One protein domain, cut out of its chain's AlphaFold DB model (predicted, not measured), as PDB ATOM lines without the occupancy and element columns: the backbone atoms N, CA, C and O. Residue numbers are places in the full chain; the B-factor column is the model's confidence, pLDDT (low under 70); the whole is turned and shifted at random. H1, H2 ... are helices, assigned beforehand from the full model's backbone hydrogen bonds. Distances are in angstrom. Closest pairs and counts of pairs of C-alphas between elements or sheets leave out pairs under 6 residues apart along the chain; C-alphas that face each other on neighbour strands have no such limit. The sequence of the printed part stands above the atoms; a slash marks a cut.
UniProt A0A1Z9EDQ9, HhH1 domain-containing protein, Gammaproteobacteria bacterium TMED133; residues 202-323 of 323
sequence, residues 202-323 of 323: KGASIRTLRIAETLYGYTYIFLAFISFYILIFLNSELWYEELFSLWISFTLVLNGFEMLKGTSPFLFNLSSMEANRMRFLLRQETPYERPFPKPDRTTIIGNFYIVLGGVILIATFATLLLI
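What this domain is: This is residues 202 to 323 of the 323 residues of the protein "HhH1 domain-containing protein" of Gammaproteobacteria bacterium TMED133 (UniProt A0A1Z9EDQ9). Three long helices, H1, H2 and H5, make an elongated up-and-down bundle, each running against the one before it; H2 and H5 are side by side, while H1 is more tilted against H2. Where H1 and H2 draw apart, the short H3 bridges them, and H4 lies near the beginning of H1. The 122 printed residues, with five named helices in the order H1 to H5 and no named strand, are all helix in class. The whole is loose, with a radius of gyration of the C-alphas of 17.0 A, and spans 57 by 30 by 22 A.

How they stand to each other: H1, residues 206 to 233, touches H2, residues 239 to 260, with residues 220 to 231 alone, closest at the C-alphas of Ser 227 and Ser 245, 5.8 A apart; this helical hairpin has a steep tilt of 41 degrees, opposite ways. H5, residues 295 to 322, touches H2 at a shallow tilt of 25 degrees, opposite ways; their closest C-alphas, of Gly 256 and Gly 302, are 3.9 A apart. H1 touches H5 with residues 221 to 232 alone, at a shallow tilt of 24 degrees, the same way, closest at the C-alphas of Phe 228 and Ile 312, 6.0 A. H3, residues 265 to 268, touches H1 at the C-alphas of Glu 213 and Phe 266, 5.5 A, and H2 at those of Asn 255 and Pro 265, 5.5 A. H4, residues 272 to 283, is close to but not clearly touching H1, with C-alphas 206 and 282 6.6 A apart. H4 is apart from H2 and H5. Every O i to N i+4 pair is within hydrogen-bond range in H2, H4 and H5, and 22 of 24 in H1; H3 is too short for one.

Where its parts are: H1 begins at C-alpha 206 (20.926, 48.520, -16.469) and is 41.1 A long; H2 is 32.1 A, H3 4.9 A, H4 16.4 A and H5 40.4 A, ending at C-alpha 322 (-8.044, 24.054, 14.773).

The domain as a whole: The C-alphas farthest apart, of Pro 287 and Ile 323, are 57.7 A apart. The printed part has no cut; the link from H4 to H5 is long, the others tight. Confidence is under 70 at residues 235 to 237, 239, 285 to 296 and 323.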
ATOM      1  N   LYS A 202      24.546  56.197  -8.107       76.88
ATOM      2  CA  LYS A 202      25.824  55.654  -8.585       76.88
ATOM      3  C   LYS A 202      25.994  55.675 -10.106       76.88
ATOM      4  O   LYS A 202      27.087  55.374 -10.582       76.88
ATOM      5  N   GLY A 203      24.955  56.012 -10.872       74.56
ATOM      6  CA  GLY A 203      24.965  55.857 -12.329       74.56
ATOM      7  C   GLY A 203      25.093  54.391 -12.751       74.56
ATOM      8  O   GLY A 203      25.830  54.076 -13.682       74.56
ATOM      9  N   ALA A 204      24.445  53.485 -12.014       70.94
ATOM     10  CA  ALA A 204      24.575  52.049 -12.211       70.94
ATOM     11  C   ALA A 204      24.118  51.592 -13.603       70.94
ATOM     12  O   ALA A 204      23.216  52.163 -14.219       70.94
ATOM     13  N   SER A 205      24.711  50.491 -14.061       77.00
ATOM     14  CA  SER A 205      24.336  49.850 -15.318       77.00
ATOM     15  C   SER A 205      22.977  49.154 -15.224       77.00
ATOM     16  O   SER A 205      22.619  48.556 -14.205       77.00
ATOM     17  N   ILE A 206      22.248  49.150 -16.337       76.56
ATOM     18  CA  ILE A 206      20.926  48.520 -16.469       76.56
ATOM     19  C   ILE A 206      20.966  47.017 -16.144       76.56
ATOM     20  O   ILE A 206      20.037  46.484 -15.532       76.56
ATOM     21  N   ARG A 207      22.078  46.332 -16.451       81.31
ATOM     22  CA  ARG A 207      22.317  44.932 -16.052       81.31
ATOM     23  C   ARG A 207      22.147  44.725 -14.545       81.31
ATOM     24  O   ARG A 207      21.533  43.750 -14.124       81.31
ATOM     25  N   THR A 208      22.666  45.650 -13.745       81.62
ATOM     26  CA  THR A 208      22.627  45.586 -12.279       81.62
ATOM     27  C   THR A 208      21.204  45.757 -11.742       81.62
ATOM     28  O   THR A 208      20.820  45.104 -10.771       81.62
ATOM     29  N   LEU A 209      20.396  46.593 -12.401       82.31
ATOM     30  CA  LEU A 209      18.980  46.764 -12.069       82.31
ATOM     31  C   LEU A 209      18.167  45.503 -12.402       82.31
ATOM     32  O   LEU A 209      17.368  45.062 -11.582       82.31
ATOM     33  N   ARG A 210      18.431  44.859 -13.547       82.00
ATOM     34  CA  ARG A 210      17.754  43.611 -13.954       82.00
ATOM     35  C   ARG A 210      18.090  42.421 -13.048       82.00
ATOM     36  O   ARG A 210      17.225  41.597 -12.752       82.00
ATOM     37  N   ILE A 211      19.346  42.319 -12.608       80.38
ATOM     38  CA  ILE A 211      19.761  41.293 -11.637       80.38
ATOM     39  C   ILE A 211      18.991  41.474 -10.330       80.38
ATOM     40  O   ILE A 211      18.482  40.496  -9.792       80.38
ATOM     41  N   ALA A 212      18.861  42.710  -9.848       80.75
ATOM     42  CA  ALA A 212      18.131  42.986  -8.619       80.75
ATOM     43  C   ALA A 212      16.635  42.692  -8.738       80.75
ATOM     44  O   ALA A 212      16.092  42.040  -7.857       80.75
ATOM     45  N   GLU A 213      15.995  43.094  -9.838       83.06
ATOM     46  CA  GLU A 213      14.605  42.728 -10.141       83.06
ATOM     47  C   GLU A 213      14.400  41.204 -10.083       83.06
ATOM     48  O   GLU A 213      13.445  40.720  -9.476       83.06
ATOM     49  N   THR A 214      15.338  40.441 -10.655       81.44
ATOM     50  CA  THR A 214      15.293  38.972 -10.655       81.44
ATOM     51  C   THR A 214      15.483  38.393  -9.251       81.44
ATOM     52  O   THR A 214      14.701  37.545  -8.825       81.44
ATOM     53  N   LEU A 215      16.514  38.844  -8.529       78.19
ATOM     54  CA  LEU A 215      16.825  38.390  -7.171       78.19
ATOM     55  C   LEU A 215      15.652  38.656  -6.224       78.19
ATOM     56  O   LEU A 215      15.262  37.788  -5.453       78.19
ATOM     57  N   TYR A 216      15.065  39.843  -6.342       81.31
ATOM     58  CA  TYR A 216      13.941  40.281  -5.535       81.31
ATOM     59  C   TYR A 216      12.676  39.444  -5.782       81.31
ATOM     60  O   TYR A 216      11.947  39.148  -4.837       81.31
ATOM     61  N   GLY A 217      12.445  38.984  -7.019       79.06
ATOM     62  CA  GLY A 217      11.427  37.967  -7.291       79.06
ATOM     63  C   GLY A 217      11.664  36.700  -6.459       79.06
ATOM     64  O   GLY A 217      10.819  36.304  -5.664       79.06
ATOM     65  N   TYR A 218      12.854  36.106  -6.540       81.25
ATOM     66  CA  TYR A 218      13.156  34.877  -5.795       81.25
ATOM     67  C   TYR A 218      13.011  35.003  -4.271       81.25
ATOM     68  O   TYR A 218      12.653  34.020  -3.622       81.25
ATOM     69  N   THR A 219      13.207  36.195  -3.701       80.12
ATOM     70  CA  THR A 219      12.992  36.442  -2.267       80.12
ATOM     71  C   THR A 219      11.567  36.108  -1.818       80.12
ATOM     72  O   THR A 219      11.398  35.509  -0.758       80.12
ATOM     73  N   TYR A 220      10.542  36.428  -2.617       79.81
ATOM     74  CA  TYR A 220       9.149  36.102  -2.277       79.81
ATOM     75  C   TYR A 220       8.905  34.596  -2.211       79.81
ATOM     76  O   TYR A 220       8.252  34.126  -1.286       79.81
ATOM     77  N   ILE A 221       9.466  33.837  -3.157       83.62
ATOM     78  CA  ILE A 221       9.359  32.372  -3.168       83.62
ATOM     79  C   ILE A 221      10.021  31.784  -1.921       83.62
ATOM     80  O   ILE A 221       9.441  30.944  -1.241       83.62
ATOM     81  N   PHE A 222      11.238  32.230  -1.612       83.75
ATOM     82  CA  PHE A 222      11.973  31.743  -0.451       83.75
ATOM     83  C   PHE A 222      11.215  32.012   0.856       83.75
ATOM     84  O   PHE A 222      11.071  31.119   1.690       83.75
ATOM     85  N   LEU A 223      10.667  33.218   1.008       76.62
ATOM     86  CA  LEU A 223       9.912  33.601   2.199       76.62
ATOM     87  C   LEU A 223       8.585  32.839   2.328       76.62
ATOM     88  O   LEU A 223       8.172  32.513   3.436       76.62
ATOM     89  N   ALA A 224       7.952  32.509   1.204       84.75
ATOM     90  CA  ALA A 224       6.766  31.664   1.162       84.75
ATOM     91  C   ALA A 224       7.045  30.264   1.732       84.75
ATOM     92  O   ALA A 224       6.283  29.771   2.560       84.75
ATOM     93  N   PHE A 225       8.171  29.649   1.350       85.94
ATOM     94  CA  PHE A 225       8.588  28.359   1.906       85.94
ATOM     95  C   PHE A 225       8.893  28.437   3.402       85.94
ATOM     96  O   PHE A 225       8.505  27.533   4.138       85.94
ATOM     97  N   ILE A 226       9.535  29.517   3.860       81.19
ATOM     98  CA  ILE A 226       9.742  29.750   5.295       81.19
ATOM     99  C   ILE A 226       8.396  29.849   6.018       81.19
ATOM    100  O   ILE A 226       8.203  29.175   7.023       81.19
ATOM    101  N   SER A 227       7.454  30.641   5.502       84.25
ATOM    102  CA  SER A 227       6.136  30.803   6.125       84.25
ATOM    103  C   SER A 227       5.359  29.488   6.182       84.25
ATOM    104  O   SER A 227       4.802  29.155   7.223       84.25
ATOM    105  N   PHE A 228       5.375  28.706   5.103       85.06
ATOM    106  CA  PHE A 228       4.761  27.382   5.071       85.06
ATOM    107  C   PHE A 228       5.407  26.422   6.079       85.06
ATOM    108  O   PHE A 228       4.707  25.695   6.779       85.06
ATOM    109  N   TYR A 229       6.740  26.445   6.183       82.69
ATOM    110  CA  TYR A 229       7.468  25.621   7.143       82.69
ATOM    111  C   TYR A 229       7.097  25.967   8.590       82.69
ATOM    112  O   TYR A 229       6.865  25.069   9.396       82.69
ATOM    113  N   ILE A 230       7.004  27.265   8.892       80.00
ATOM    114  CA  ILE A 230       6.587  27.769  10.201       80.00
ATOM    115  C   ILE A 230       5.192  27.251  10.564       80.00
ATOM    116  O   ILE A 230       5.040  26.613  11.603       80.00
ATOM    117  N   LEU A 231       4.210  27.414   9.674       81.31
ATOM    118  CA  LEU A 231       2.834  26.997   9.955       81.31
ATOM    119  C   LEU A 231       2.671  25.491  10.181       81.31
ATOM    120  O   LEU A 231       1.870  25.084  11.015       81.31
ATOM    121  N   ILE A 232       3.387  24.658   9.425       80.81
ATOM    122  CA  ILE A 232       3.143  23.208   9.436       80.81
ATOM    123  C   ILE A 232       4.021  22.473  10.442       80.81
ATOM    124  O   ILE A 232       3.566  21.512  11.058       80.81
ATOM    125  N   PHE A 233       5.284  22.877  10.587       77.75
ATOM    126  CA  PHE A 233       6.269  22.076  11.317       77.75
ATOM    127  C   PHE A 233       6.677  22.675  12.656       77.75
ATOM    128  O   PHE A 233       7.073  21.923  13.543       77.75
ATOM    129  N   LEU A 234       6.613  24.000  12.816       75.06
ATOM    130  CA  LEU A 234       7.044  24.639  14.061       75.06
ATOM    131  C   LEU A 234       5.960  24.622  15.150       75.06
ATOM    132  O   LEU A 234       6.320  24.806  16.308       75.06
ATOM    133  N   ASN A 235       4.691  24.336  14.801       66.94
ATOM    134  CA  ASN A 235       3.538  24.247  15.718       66.94
ATOM    135  C   ASN A 235       3.573  25.338  16.804       66.94
ATOM    136  O   ASN A 235       3.522  25.063  18.004       66.94
ATOM    137  N   SER A 236       3.784  26.572  16.353       69.44
ATOM    138  CA  SER A 236       3.933  27.750  17.196       69.44
ATOM    139  C   SER A 236       2.549  28.265  17.586       69.44
ATOM    140  O   SER A 236       1.691  28.405  16.725       69.44
ATOM    141  N   GLU A 237       2.318  28.592  18.859       68.25
ATOM    142  CA  GLU A 237       1.043  29.180  19.329       68.25
ATOM    143  C   GLU A 237       0.972  30.707  19.095       68.25
ATOM    144  O   GLU A 237       0.263  31.448  19.780       68.25
ATOM    145  N   LEU A 238       1.778  31.221  18.167       71.69
ATOM    146  CA  LEU A 238       2.035  32.645  18.005       71.69
ATOM    147  C   LEU A 238       1.202  33.234  16.864       71.69
ATOM    148  O   LEU A 238       1.677  33.310  15.739       71.69
ATOM    149  N   TRP A 239       0.025  33.779  17.198       69.94
ATOM    150  CA  TRP A 239      -0.987  34.308  16.257       69.94
ATOM    151  C   TRP A 239      -0.493  35.277  15.151       69.94
ATOM    152  O   TRP A 239      -1.181  35.515  14.154       69.94
ATOM    153  N   TYR A 240       0.666  35.922  15.322       72.88
ATOM    154  CA  TYR A 240       1.238  36.818  14.310       72.88
ATOM    155  C   TYR A 240       1.985  36.071  13.194       72.88
ATOM    156  O   TYR A 240       2.254  36.668  12.150       72.88
ATOM    157  N   GLU A 241       2.319  34.794  13.378       79.81
ATOM    158  CA  GLU A 241       2.888  33.944  12.331       79.81
ATOM    159  C   GLU A 241       1.828  33.625  11.271       79.81
ATOM    160  O   GLU A 241       2.104  33.738  10.074       79.81
ATOM    161  N   GLU A 242       0.588  33.358  11.688       80.75
ATOM    162  CA  GLU A 242      -0.581  33.243  10.817       80.75
ATOM    163  C   GLU A 242      -0.854  34.564  10.106       80.75
ATOM    164  O   GLU A 242      -1.071  34.580   8.897       80.75
ATOM    165  N   LEU A 243      -0.778  35.694  10.814       76.38
ATOM    166  CA  LEU A 243      -1.004  37.011  10.213       76.38
ATOM    167  C   LEU A 243       0.058  37.339   9.153       76.38
ATOM    168  O   LEU A 243      -0.265  37.814   8.061       76.38
ATOM    169  N   PHE A 244       1.325  37.027   9.434       78.38
ATOM    170  CA  PHE A 244       2.396  37.123   8.447       78.38
ATOM    171  C   PHE A 244       2.172  36.173   7.267       78.38
ATOM    172  O   PHE A 244       2.421  36.554   6.121       78.38
ATOM    173  N   SER A 245       1.666  34.967   7.528       83.88
ATOM    174  CA  SER A 245       1.356  33.985   6.495       83.88
ATOM    175  C   SER A 245       0.222  34.432   5.567       83.88
ATOM    176  O   SER A 245       0.350  34.362   4.342       83.88
ATOM    177  N   LEU A 246      -0.843  35.012   6.130       80.19
ATOM    178  CA  LEU A 246      -1.909  35.664   5.369       80.19
ATOM    179  C   LEU A 246      -1.351  36.804   4.518       80.19
ATOM    180  O   LEU A 246      -1.663  36.904   3.330       80.19
ATOM    181  N   TRP A 247      -0.497  37.648   5.104       82.12
ATOM    182  CA  TRP A 247       0.117  38.756   4.384       82.12
ATOM    183  C   TRP A 247       0.972  38.270   3.202       82.12
ATOM    184  O   TRP A 247       0.785  38.750   2.079       82.12
ATOM    185  N   ILE A 248       1.886  37.312   3.410       81.12
ATOM    186  CA  ILE A 248       2.757  36.809   2.335       81.12
ATOM    187  C   ILE A 248       1.955  36.052   1.274       81.12
ATOM    188  O   ILE A 248       2.215  36.235   0.088       81.12
ATOM    189  N   SER A 249       0.939  35.282   1.670       81.25
ATOM    190  CA  SER A 249       0.022  34.605   0.751       81.25
ATOM    191  C   SER A 249      -0.697  35.602  -0.160       81.25
ATOM    192  O   SER A 249      -0.609  35.502  -1.387       81.25
ATOM    193  N   PHE A 250      -1.341  36.615   0.423       79.19
ATOM    194  CA  PHE A 250      -2.051  37.640  -0.337       79.19
ATOM    195  C   PHE A 250      -1.107  38.410  -1.265       79.19
ATOM    196  O   PHE A 250      -1.415  38.638  -2.437       79.19
ATOM    197  N   THR A 251       0.088  38.741  -0.774       79.88
ATOM    198  CA  THR A 251       1.110  39.434  -1.559       79.88
ATOM    199  C   THR A 251       1.596  38.587  -2.737       79.88
ATOM    200  O   THR A 251       1.777  39.117  -3.832       79.88
ATOM    201  N   LEU A 252       1.787  37.275  -2.557       83.56
ATOM    202  CA  LEU A 252       2.133  36.360  -3.646       83.56
ATOM    203  C   LEU A 252       1.027  36.294  -4.691       83.56
ATOM    204  O   LEU A 252       1.322  36.427  -5.873       83.56
ATOM    205  N   VAL A 253      -0.233  36.142  -4.279       81.56
ATOM    206  CA  VAL A 253      -1.368  36.056  -5.208       81.56
ATOM    207  C   VAL A 253      -1.503  37.340  -6.029       81.56
ATOM    208  O   VAL A 253      -1.569  37.274  -7.257       81.56
ATOM    209  N   LEU A 254      -1.476  38.511  -5.380       78.62
ATOM    210  CA  LEU A 254      -1.553  39.802  -6.069       78.62
ATOM    211  C   LEU A 254      -0.387  40.009  -7.040       78.62
ATOM    212  O   LEU A 254      -0.603  40.331  -8.209       78.62
ATOM    213  N   ASN A 255       0.844  39.772  -6.578       79.94
ATOM    214  CA  ASN A 255       2.024  39.864  -7.433       79.94
ATOM    215  C   ASN A 255       1.963  38.855  -8.582       79.94
ATOM    216  O   ASN A 255       2.340  39.181  -9.701       79.94
ATOM    217  N   GLY A 256       1.456  37.650  -8.331       81.94
ATOM    218  CA  GLY A 256       1.266  36.619  -9.338       81.94
ATOM    219  C   GLY A 256       0.350  37.088 -10.465       81.94
ATOM    220  O   GLY A 256       0.732  36.984 -11.628       81.94
ATOM    221  N   PHE A 257      -0.794  37.704 -10.145       80.25
ATOM    222  CA  PHE A 257      -1.682  38.300 -11.151       80.25
ATOM    223  C   PHE A 257      -1.011  39.417 -11.958       80.25
ATOM    224  O   PHE A 257      -1.187  39.484 -13.175       80.25
ATOM    225  N   GLU A 258      -0.216  40.275 -11.320       79.00
ATOM    226  CA  GLU A 258       0.553  41.307 -12.028       79.00
ATOM    227  C   GLU A 258       1.640  40.706 -12.933       79.00
ATOM    228  O   GLU A 258       1.859  41.180 -14.050       79.00
ATOM    229  N   MET A 259       2.251  39.597 -12.518       82.88
ATOM    230  CA  MET A 259       3.217  38.851 -13.326       82.88
ATOM    231  C   MET A 259       2.582  38.172 -14.539       82.88
ATOM    232  O   MET A 259       3.226  38.101 -15.589       82.88
ATOM    233  N   LEU A 260       1.318  37.745 -14.451       80.25
ATOM    234  CA  LEU A 260       0.560  37.278 -15.620       80.25
ATOM    235  C   LEU A 260       0.345  38.395 -16.649       80.25
ATOM    236  O   LEU A 260       0.331  38.119 -17.846       80.25
ATOM    237  N   LYS A 261       0.253  39.655 -16.202       79.88
ATOM    238  CA  LYS A 261       0.212  40.844 -17.074       79.88
ATOM    239  C   LYS A 261       1.597  41.261 -17.591       79.88
ATOM    240  O   LYS A 261       1.702  42.231 -18.337       79.88
ATOM    241  N   GLY A 262       2.661  40.553 -17.203       74.56
ATOM    242  CA  GLY A 262       4.044  40.851 -17.584       74.56
ATOM    243  C   GLY A 262       4.747  41.883 -16.693       74.56
ATOM    244  O   GLY A 262       5.847  42.324 -17.030       74.56
ATOM    245  N   THR A 263       4.155  42.264 -15.558       77.31
ATOM    246  CA  THR A 263       4.766  43.195 -14.598       77.31
ATOM    247  C   THR A 263       5.511  42.420 -13.517       77.31
ATOM    248  O   THR A 263       4.961  41.520 -12.892       77.31
ATOM    249  N   SER A 264       6.776  42.757 -13.259       81.75
ATOM    250  CA  SER A 264       7.514  42.126 -12.163       81.75
ATOM    251  C   SER A 264       7.051  42.642 -10.789       81.75
ATOM    252  O   SER A 264       6.672  43.810 -10.668       81.75
ATOM    253  N   PRO A 265       7.176  41.835  -9.716       74.44
ATOM    254  CA  PRO A 265       6.874  42.277  -8.348       74.44
ATOM    255  C   PRO A 265       7.745  43.461  -7.907       74.44
ATOM    256  O   PRO A 265       7.335  44.302  -7.111       74.44
ATOM    257  N   PHE A 266       8.962  43.544  -8.451       81.19
ATOM    258  CA  PHE A 266       9.861  44.666  -8.209       81.19
ATOM    259  C   PHE A 266       9.255  45.981  -8.707       81.19
ATOM    260  O   PHE A 266       9.299  46.973  -7.990       81.19
ATOM    261  N   LEU A 267       8.681  45.989  -9.918       76.50
ATOM    262  CA  LEU A 267       8.019  47.164 -10.491       76.50
ATOM    263  C   LEU A 267       6.702  47.489  -9.786       76.50
ATOM    264  O   LEU A 267       6.376  48.665  -9.657       76.50
ATOM    265  N   PHE A 268       5.966  46.470  -9.339       75.75
ATOM    266  CA  PHE A 268       4.709  46.648  -8.611       75.75
ATOM    267  C   PHE A 268       4.895  47.448  -7.314       75.75
ATOM    268  O   PHE A 268       4.098  48.330  -7.011       75.75
ATOM    269  N   ASN A 269       5.998  47.208  -6.598       71.12
ATOM    270  CA  ASN A 269       6.320  47.902  -5.347       71.12
ATOM    271  C   ASN A 269       7.014  49.264  -5.538       71.12
ATOM    272  O   ASN A 269       7.442  49.887  -4.566       71.12
ATOM    273  N   LEU A 270       7.151  49.747  -6.775       76.12
ATOM    274  CA  LEU A 270       7.620  51.103  -7.049       76.12
ATOM    275  C   LEU A 270       6.443  52.073  -7.162       76.12
ATOM    276  O   LEU A 270       5.362  51.721  -7.628       76.12
ATOM    277  N   SER A 271       6.682  53.343  -6.822       75.75
ATOM    278  CA  SER A 271       5.741  54.405  -7.199       75.75
ATOM    279  C   SER A 271       5.602  54.491  -8.724       75.75
ATOM    280  O   SER A 271       6.524  54.132  -9.461       75.75
ATOM    281  N   SER A 272       4.483  55.027  -9.220       74.62
ATOM    282  CA  SER A 272       4.242  55.197 -10.664       74.62
ATOM    283  C   SER A 272       5.393  55.926 -11.368       74.62
ATOM    284  O   SER A 272       5.867  55.488 -12.417       74.62
ATOM    285  N   MET A 273       5.914  56.985 -10.746       75.50
ATOM    286  CA  MET A 273       7.074  57.733 -11.229       75.50
ATOM    287  C   MET A 273       8.344  56.868 -11.294       75.50
ATOM    288  O   MET A 273       9.054  56.880 -12.299       75.50
ATOM    289  N   GLU A 274       8.654  56.110 -10.241       79.94
ATOM    290  CA  GLU A 274       9.844  55.251 -10.192       79.94
ATOM    291  C   GLU A 274       9.750  54.075 -11.171       79.94
ATOM    292  O   GLU A 274      10.735  53.754 -11.838       79.94
ATOM    293  N   ALA A 275       8.566  53.476 -11.309       80.12
ATOM    294  CA  ALA A 275       8.296  52.437 -12.294       80.12
ATOM    295  C   ALA A 275       8.489  52.971 -13.722       80.12
ATOM    296  O   ALA A 275       9.169  52.339 -14.532       80.12
ATOM    297  N   ASN A 276       7.971  54.166 -14.026       82.94
ATOM    298  CA  ASN A 276       8.161  54.816 -15.326       82.94
ATOM    299  C   ASN A 276       9.634  55.152 -15.587       82.94
ATOM    300  O   ASN A 276      10.143  54.884 -16.678       82.94
ATOM    301  N   ARG A 277      10.356  55.638 -14.571       84.31
ATOM    302  CA  ARG A 277      11.806  55.873 -14.633       84.31
ATOM    303  C   ARG A 277      12.580  54.596 -14.947       84.31
ATOM    304  O   ARG A 277      13.433  54.595 -15.830       84.31
ATOM    305  N   MET A 278      12.265  53.502 -14.261       85.62
ATOM    306  CA  MET A 278      12.876  52.195 -14.501       85.62
ATOM    307  C   MET A 278      12.590  51.696 -15.927       85.62
ATOM    308  O   MET A 278      13.513  51.311 -16.644       85.62
ATOM    309  N   ARG A 279      11.332  51.778 -16.384       84.12
ATOM    310  CA  ARG A 279      10.932  51.403 -17.753       84.12
ATOM    311  C   ARG A 279      11.663  52.224 -18.812       84.12
ATOM    312  O   ARG A 279      12.147  51.663 -19.793       84.12
ATOM    313  N   PHE A 280      11.792  53.532 -18.610       86.19
ATOM    314  CA  PHE A 280      12.533  54.406 -19.515       86.19
ATOM    315  C   PHE A 280      13.999  53.991 -19.649       86.19
ATOM    316  O   PHE A 280      14.508  53.906 -20.763       86.19
ATOM    317  N   LEU A 281      14.667  53.670 -18.537       84.19
ATOM    318  CA  LEU A 281      16.057  53.209 -18.562       84.19
ATOM    319  C   LEU A 281      16.205  51.892 -19.321       84.19
ATOM    320  O   LEU A 281      17.112  51.763 -20.139       84.19
ATOM    321  N   LEU A 282      15.290  50.945 -19.100       79.00
ATOM    322  CA  LEU A 282      15.293  49.656 -19.791       79.00
ATOM    323  C   LEU A 282      15.095  49.802 -21.310       79.00
ATOM    324  O   LEU A 282      15.779  49.114 -22.065       79.00
ATOM    325  N   ARG A 283      14.219  50.714 -21.764       79.81
ATOM    326  CA  ARG A 283      13.950  50.949 -23.198       79.81
ATOM    327  C   ARG A 283      15.170  51.458 -23.977       79.81
ATOM    328  O   ARG A 283      15.312  51.157 -25.155       79.81
ATOM    329  N   GLN A 284      16.064  52.212 -23.337       73.31
ATOM    330  CA  GLN A 284      17.162  52.921 -24.015       73.31
ATOM    331  C   GLN A 284      18.320  52.017 -24.496       73.31
ATOM    332  O   GLN A 284      19.110  52.456 -25.330       73.31
ATOM    333  N   GLU A 285      18.446  50.778 -24.003       61.41
ATOM    334  CA  GLU A 285      19.490  49.822 -24.435       61.41
ATOM    335  C   GLU A 285      19.003  48.775 -25.450       61.41
ATOM    336  O   GLU A 285      19.822  48.151 -26.123       61.41
ATOM    337  N   THR A 286      17.690  48.598 -25.618       54.75
ATOM    338  CA  THR A 286      17.105  47.682 -26.610       54.75
ATOM    339  C   THR A 286      16.322  48.481 -27.656       54.75
ATOM    340  O   THR A 286      15.099  48.555 -27.561       54.75
ATOM    341  N   PRO A 287      16.991  49.090 -28.659       49.38
ATOM    342  CA  PRO A 287      16.300  49.753 -29.769       49.38
ATOM    343  C   PRO A 287      15.507  48.759 -30.635       49.38
ATOM    344  O   PRO A 287      14.593  49.162 -31.343       49.38
ATOM    345  N   TYR A 288      15.833  47.464 -30.554       43.59
ATOM    346  CA  TYR A 288      14.965  46.379 -30.996       43.59
ATOM    347  C   TYR A 288      14.107  45.931 -29.817       43.59
ATOM    348  O   TYR A 288      14.638  45.387 -28.845       43.59
ATOM    349  N   GLU A 289      12.799  46.147 -29.916       39.62
ATOM    350  CA  GLU A 289      11.800  45.581 -29.019       39.62
ATOM    351  C   GLU A 289      12.068  44.084 -28.805       39.62
ATOM    352  O   GLU A 289      11.760  43.234 -29.638       39.62
ATOM    353  N   ARG A 290      12.632  43.725 -27.652       40.06
ATOM    354  CA  ARG A 290      12.164  42.520 -26.978       40.06
ATOM    355  C   ARG A 290      11.297  43.011 -25.833       40.06
ATOM    356  O   ARG A 290      11.830  43.671 -24.939       40.06
ATOM    357  N   PRO A 291       9.983  42.758 -25.877       41.53
ATOM    358  CA  PRO A 291       9.085  43.174 -24.821       41.53
ATOM    359  C   PRO A 291       9.453  42.367 -23.579       41.53
ATOM    360  O   PRO A 291       9.076  41.206 -23.480       41.53
ATOM    361  N   PHE A 292      10.231  42.968 -22.670       51.75
ATOM    362  CA  PHE A 292      10.514  42.421 -21.339       51.75
ATOM    363  C   PHE A 292      11.061  40.965 -21.405       51.75
ATOM    364  O   PHE A 292      11.515  40.526 -22.470       51.75
ATOM    365  N   PRO A 293      11.187  40.188 -20.310       48.69
ATOM    366  CA  PRO A 293      11.336  38.746 -20.476       48.69
ATOM    367  C   PRO A 293      10.159  38.278 -21.338       48.69
ATOM    368  O   PRO A 293       9.044  38.747 -21.119       48.69
ATOM    369  N   LYS A 294      10.385  37.370 -22.301       48.84
ATOM    370  CA  LYS A 294       9.269  36.685 -22.969       48.84
ATOM    371  C   LYS A 294       8.245  36.304 -21.887       48.84
ATOM    372  O   LYS A 294       8.695  35.741 -20.879       48.84
ATOM    373  N   PRO A 295       6.945  36.604 -22.084       53.47
ATOM    374  CA  PRO A 295       5.903  36.418 -21.075       53.47
ATOM    375  C   PRO A 295       6.020  35.056 -20.399       53.47
ATOM    376  O   PRO A 295       5.917  34.971 -19.190       53.47
ATOM    377  N   ASP A 296       6.435  34.035 -21.142       64.31
ATOM    378  CA  ASP A 296       6.745  32.693 -20.662       64.31
ATOM    379  C   ASP A 296       7.395  32.622 -19.259       64.31
ATOM    380  O   ASP A 296       6.815  32.041 -18.350       64.31
ATOM    381  N   ARG A 297       8.537  33.281 -18.994       73.00
ATOM    382  CA  ARG A 297       9.202  33.131 -17.677       73.00
ATOM    383  C   ARG A 297       8.465  33.857 -16.552       73.00
ATOM    384  O   ARG A 297       8.327  33.307 -15.461       73.00
ATOM    385  N   THR A 298       8.040  35.098 -16.778       74.38
ATOM    386  CA  THR A 298       7.316  35.885 -15.766       74.38
ATOM    387  C   THR A 298       5.944  35.290 -15.490       74.38
ATOM    388  O   THR A 298       5.541  35.218 -14.340       74.38
ATOM    389  N   THR A 299       5.274  34.777 -16.516       80.25
ATOM    390  CA  THR A 299       3.983  34.101 -16.421       80.25
ATOM    391  C   THR A 299       4.114  32.755 -15.707       80.25
ATOM    392  O   THR A 299       3.306  32.475 -14.828       80.25
ATOM    393  N   ILE A 300       5.151  31.951 -15.987       84.12
ATOM    394  CA  ILE A 300       5.420  30.703 -15.244       84.12
ATOM    395  C   ILE A 300       5.634  30.995 -13.755       84.12
ATOM    396  O   ILE A 300       5.021  30.352 -12.905       84.12
ATOM    397  N   ILE A 301       6.472  31.986 -13.429       84.62
ATOM    398  CA  ILE A 301       6.710  32.369 -12.031       84.62
ATOM    399  C   ILE A 301       5.431  32.947 -11.407       84.62
ATOM    400  O   ILE A 301       5.121  32.630 -10.265       84.62
ATOM    401  N   GLY A 302       4.650  33.730 -12.154       85.06
ATOM    402  CA  GLY A 302       3.373  34.280 -11.699       85.06
ATOM    403  C   GLY A 302       2.351  33.197 -11.352       85.06
ATOM    404  O   GLY A 302       1.753  33.237 -10.281       85.06
ATOM    405  N   ASN A 303       2.216  32.172 -12.195       87.88
ATOM    406  CA  ASN A 303       1.391  30.999 -11.896       87.88
ATOM    407  C   ASN A 303       1.867  30.294 -10.622       87.88
ATOM    408  O   ASN A 303       1.057  29.953  -9.760       87.88
ATOM    409  N   PHE A 304       3.181  30.119 -10.473       90.31
ATOM    410  CA  PHE A 304       3.760  29.520  -9.273       90.31
ATOM    411  C   PHE A 304       3.448  30.337  -8.010       90.31
ATOM    412  O   PHE A 304       3.110  29.758  -6.983       90.31
ATOM    413  N   TYR A 305       3.486  31.670  -8.089       89.19
ATOM    414  CA  TYR A 305       3.116  32.558  -6.981       89.19
ATOM    415  C   TYR A 305       1.656  32.392  -6.572       89.19
ATOM    416  O   TYR A 305       1.368  32.307  -5.382       89.19
ATOM    417  N   ILE A 306       0.744  32.333  -7.545       89.56
ATOM    418  CA  ILE A 306      -0.690  32.171  -7.280       89.56
ATOM    419  C   ILE A 306      -0.944  30.836  -6.580       89.56
ATOM    420  O   ILE A 306      -1.620  30.802  -5.553       89.56
ATOM    421  N   VAL A 307      -0.368  29.747  -7.099       93.06
ATOM    422  CA  VAL A 307      -0.526  28.408  -6.513       93.06
ATOM    423  C   VAL A 307       0.069  28.359  -5.109       93.06
ATOM    424  O   VAL A 307      -0.613  27.944  -4.175       93.06
ATOM    425  N   LEU A 308       1.311  28.813  -4.935       92.19
ATOM    426  CA  LEU A 308       1.991  28.779  -3.641       92.19
ATOM    427  C   LEU A 308       1.283  29.658  -2.604       92.19
ATOM    428  O   LEU A 308       1.074  29.225  -1.474       92.19
ATOM    429  N   GLY A 309       0.858  30.861  -2.998       86.38
ATOM    430  CA  GLY A 309       0.062  31.745  -2.153       86.38
ATOM    431  C   GLY A 309      -1.256  31.094  -1.732       86.38
ATOM    432  O   GLY A 309      -1.578  31.098  -0.547       86.38
ATOM    433  N   GLY A 310      -1.976  30.464  -2.665       89.31
ATOM    434  CA  GLY A 310      -3.213  29.736  -2.373       89.31
ATOM    435  C   GLY A 310      -3.017  28.557  -1.414       89.31
ATOM    436  O   GLY A 310      -3.798  28.398  -0.480       89.31
ATOM    437  N   VAL A 311      -1.951  27.769  -1.587       92.81
ATOM    438  CA  VAL A 311      -1.603  26.663  -0.672       92.81
ATOM    439  C   VAL A 311      -1.340  27.180   0.740       92.81
ATOM    440  O   VAL A 311      -1.877  26.629   1.698       92.81
ATOM    441  N   ILE A 312      -0.554  28.252   0.866       89.00
ATOM    442  CA  ILE A 312      -0.274  28.878   2.162       89.00
ATOM    443  C   ILE A 312      -1.572  29.388   2.791       89.00
ATOM    444  O   ILE A 312      -1.813  29.099   3.953       89.00
ATOM    445  N   LEU A 313      -2.441  30.046   2.015       87.44
ATOM    446  CA  LEU A 313      -3.724  30.562   2.502       87.44
ATOM    447  C   LEU A 313      -4.589  29.453   3.109       87.44
ATOM    448  O   LEU A 313      -5.128  29.609   4.200       87.44
ATOM    449  N   ILE A 314      -4.709  28.327   2.400       90.38
ATOM    450  CA  ILE A 314      -5.473  27.163   2.858       90.38
ATOM    451  C   ILE A 314      -4.854  26.592   4.135       90.38
ATOM    452  O   ILE A 314      -5.588  26.300   5.075       90.38
ATOM    453  N   ALA A 315      -3.524  26.467   4.188       87.25
ATOM    454  CA  ALA A 315      -2.826  26.003   5.383       87.25
ATOM    455  C   ALA A 315      -3.090  26.930   6.580       87.25
ATOM    456  O   ALA A 315      -3.424  26.439   7.652       87.25
ATOM    457  N   THR A 316      -3.034  28.253   6.388       84.62
ATOM    458  CA  THR A 316      -3.336  29.223   7.449       84.62
ATOM    459  C   THR A 316      -4.790  29.141   7.917       84.62
ATOM    460  O   THR A 316      -5.062  29.214   9.109       84.62
ATOM    461  N   PHE A 317      -5.756  28.970   7.009       86.00
ATOM    462  CA  PHE A 317      -7.153  28.784   7.416       86.00
ATOM    463  C   PHE A 317      -7.365  27.471   8.169       86.00
ATOM    464  O   PHE A 317      -8.142  27.437   9.120       86.00
ATOM    465  N   ALA A 318      -6.678  26.399   7.771       86.31
ATOM    466  CA  ALA A 318      -6.748  25.124   8.468       86.31
ATOM    467  C   ALA A 318      -6.198  25.228   9.897       86.31
ATOM    468  O   ALA A 318      -6.832  24.707  10.809       86.31
ATOM    469  N   THR A 319      -5.078  25.931  10.112       82.25
ATOM    470  CA  THR A 319      -4.547  26.153  11.467       82.25
ATOM    471  C   THR A 319      -5.491  27.013  12.306       82.25
ATOM    472  O   THR A 319      -5.782  26.648  13.437       82.25
ATOM    473  N   LEU A 320      -6.058  28.084  11.740       79.81
ATOM    474  CA  LEU A 320      -7.013  28.952  12.443       79.81
ATOM    475  C   LEU A 320      -8.320  28.249  12.843       79.81
ATOM    476  O   LEU A 320      -8.938  28.652  13.818       79.81
ATOM    477  N   LEU A 321      -8.763  27.233  12.095       80.69
ATOM    478  CA  LEU A 321      -9.961  26.446  12.421       80.69
ATOM    479  C   LEU A 321      -9.713  25.363  13.485       80.69
ATOM    480  O   LEU A 321     -10.675  24.785  13.987       80.69
ATOM    481  N   LEU A 322      -8.448  25.049  13.775       72.69
ATOM    482  CA  LEU A 322      -8.044  24.054  14.773       72.69
ATOM    483  C   LEU A 322      -7.769  24.669  16.160       72.69
ATOM    484  O   LEU A 322      -7.622  23.908  17.117       72.69
ATOM    485  N   ILE A 323      -7.705  26.002  16.254       60.91
ATOM    486  CA  ILE A 323      -7.581  26.800  17.491       60.91
ATOM    487  C   ILE A 323      -8.980  27.142  18.015       60.91
ATOM    488  O   ILE A 323      -9.190  27.030  19.243       60.91
TER     489      ILE A 323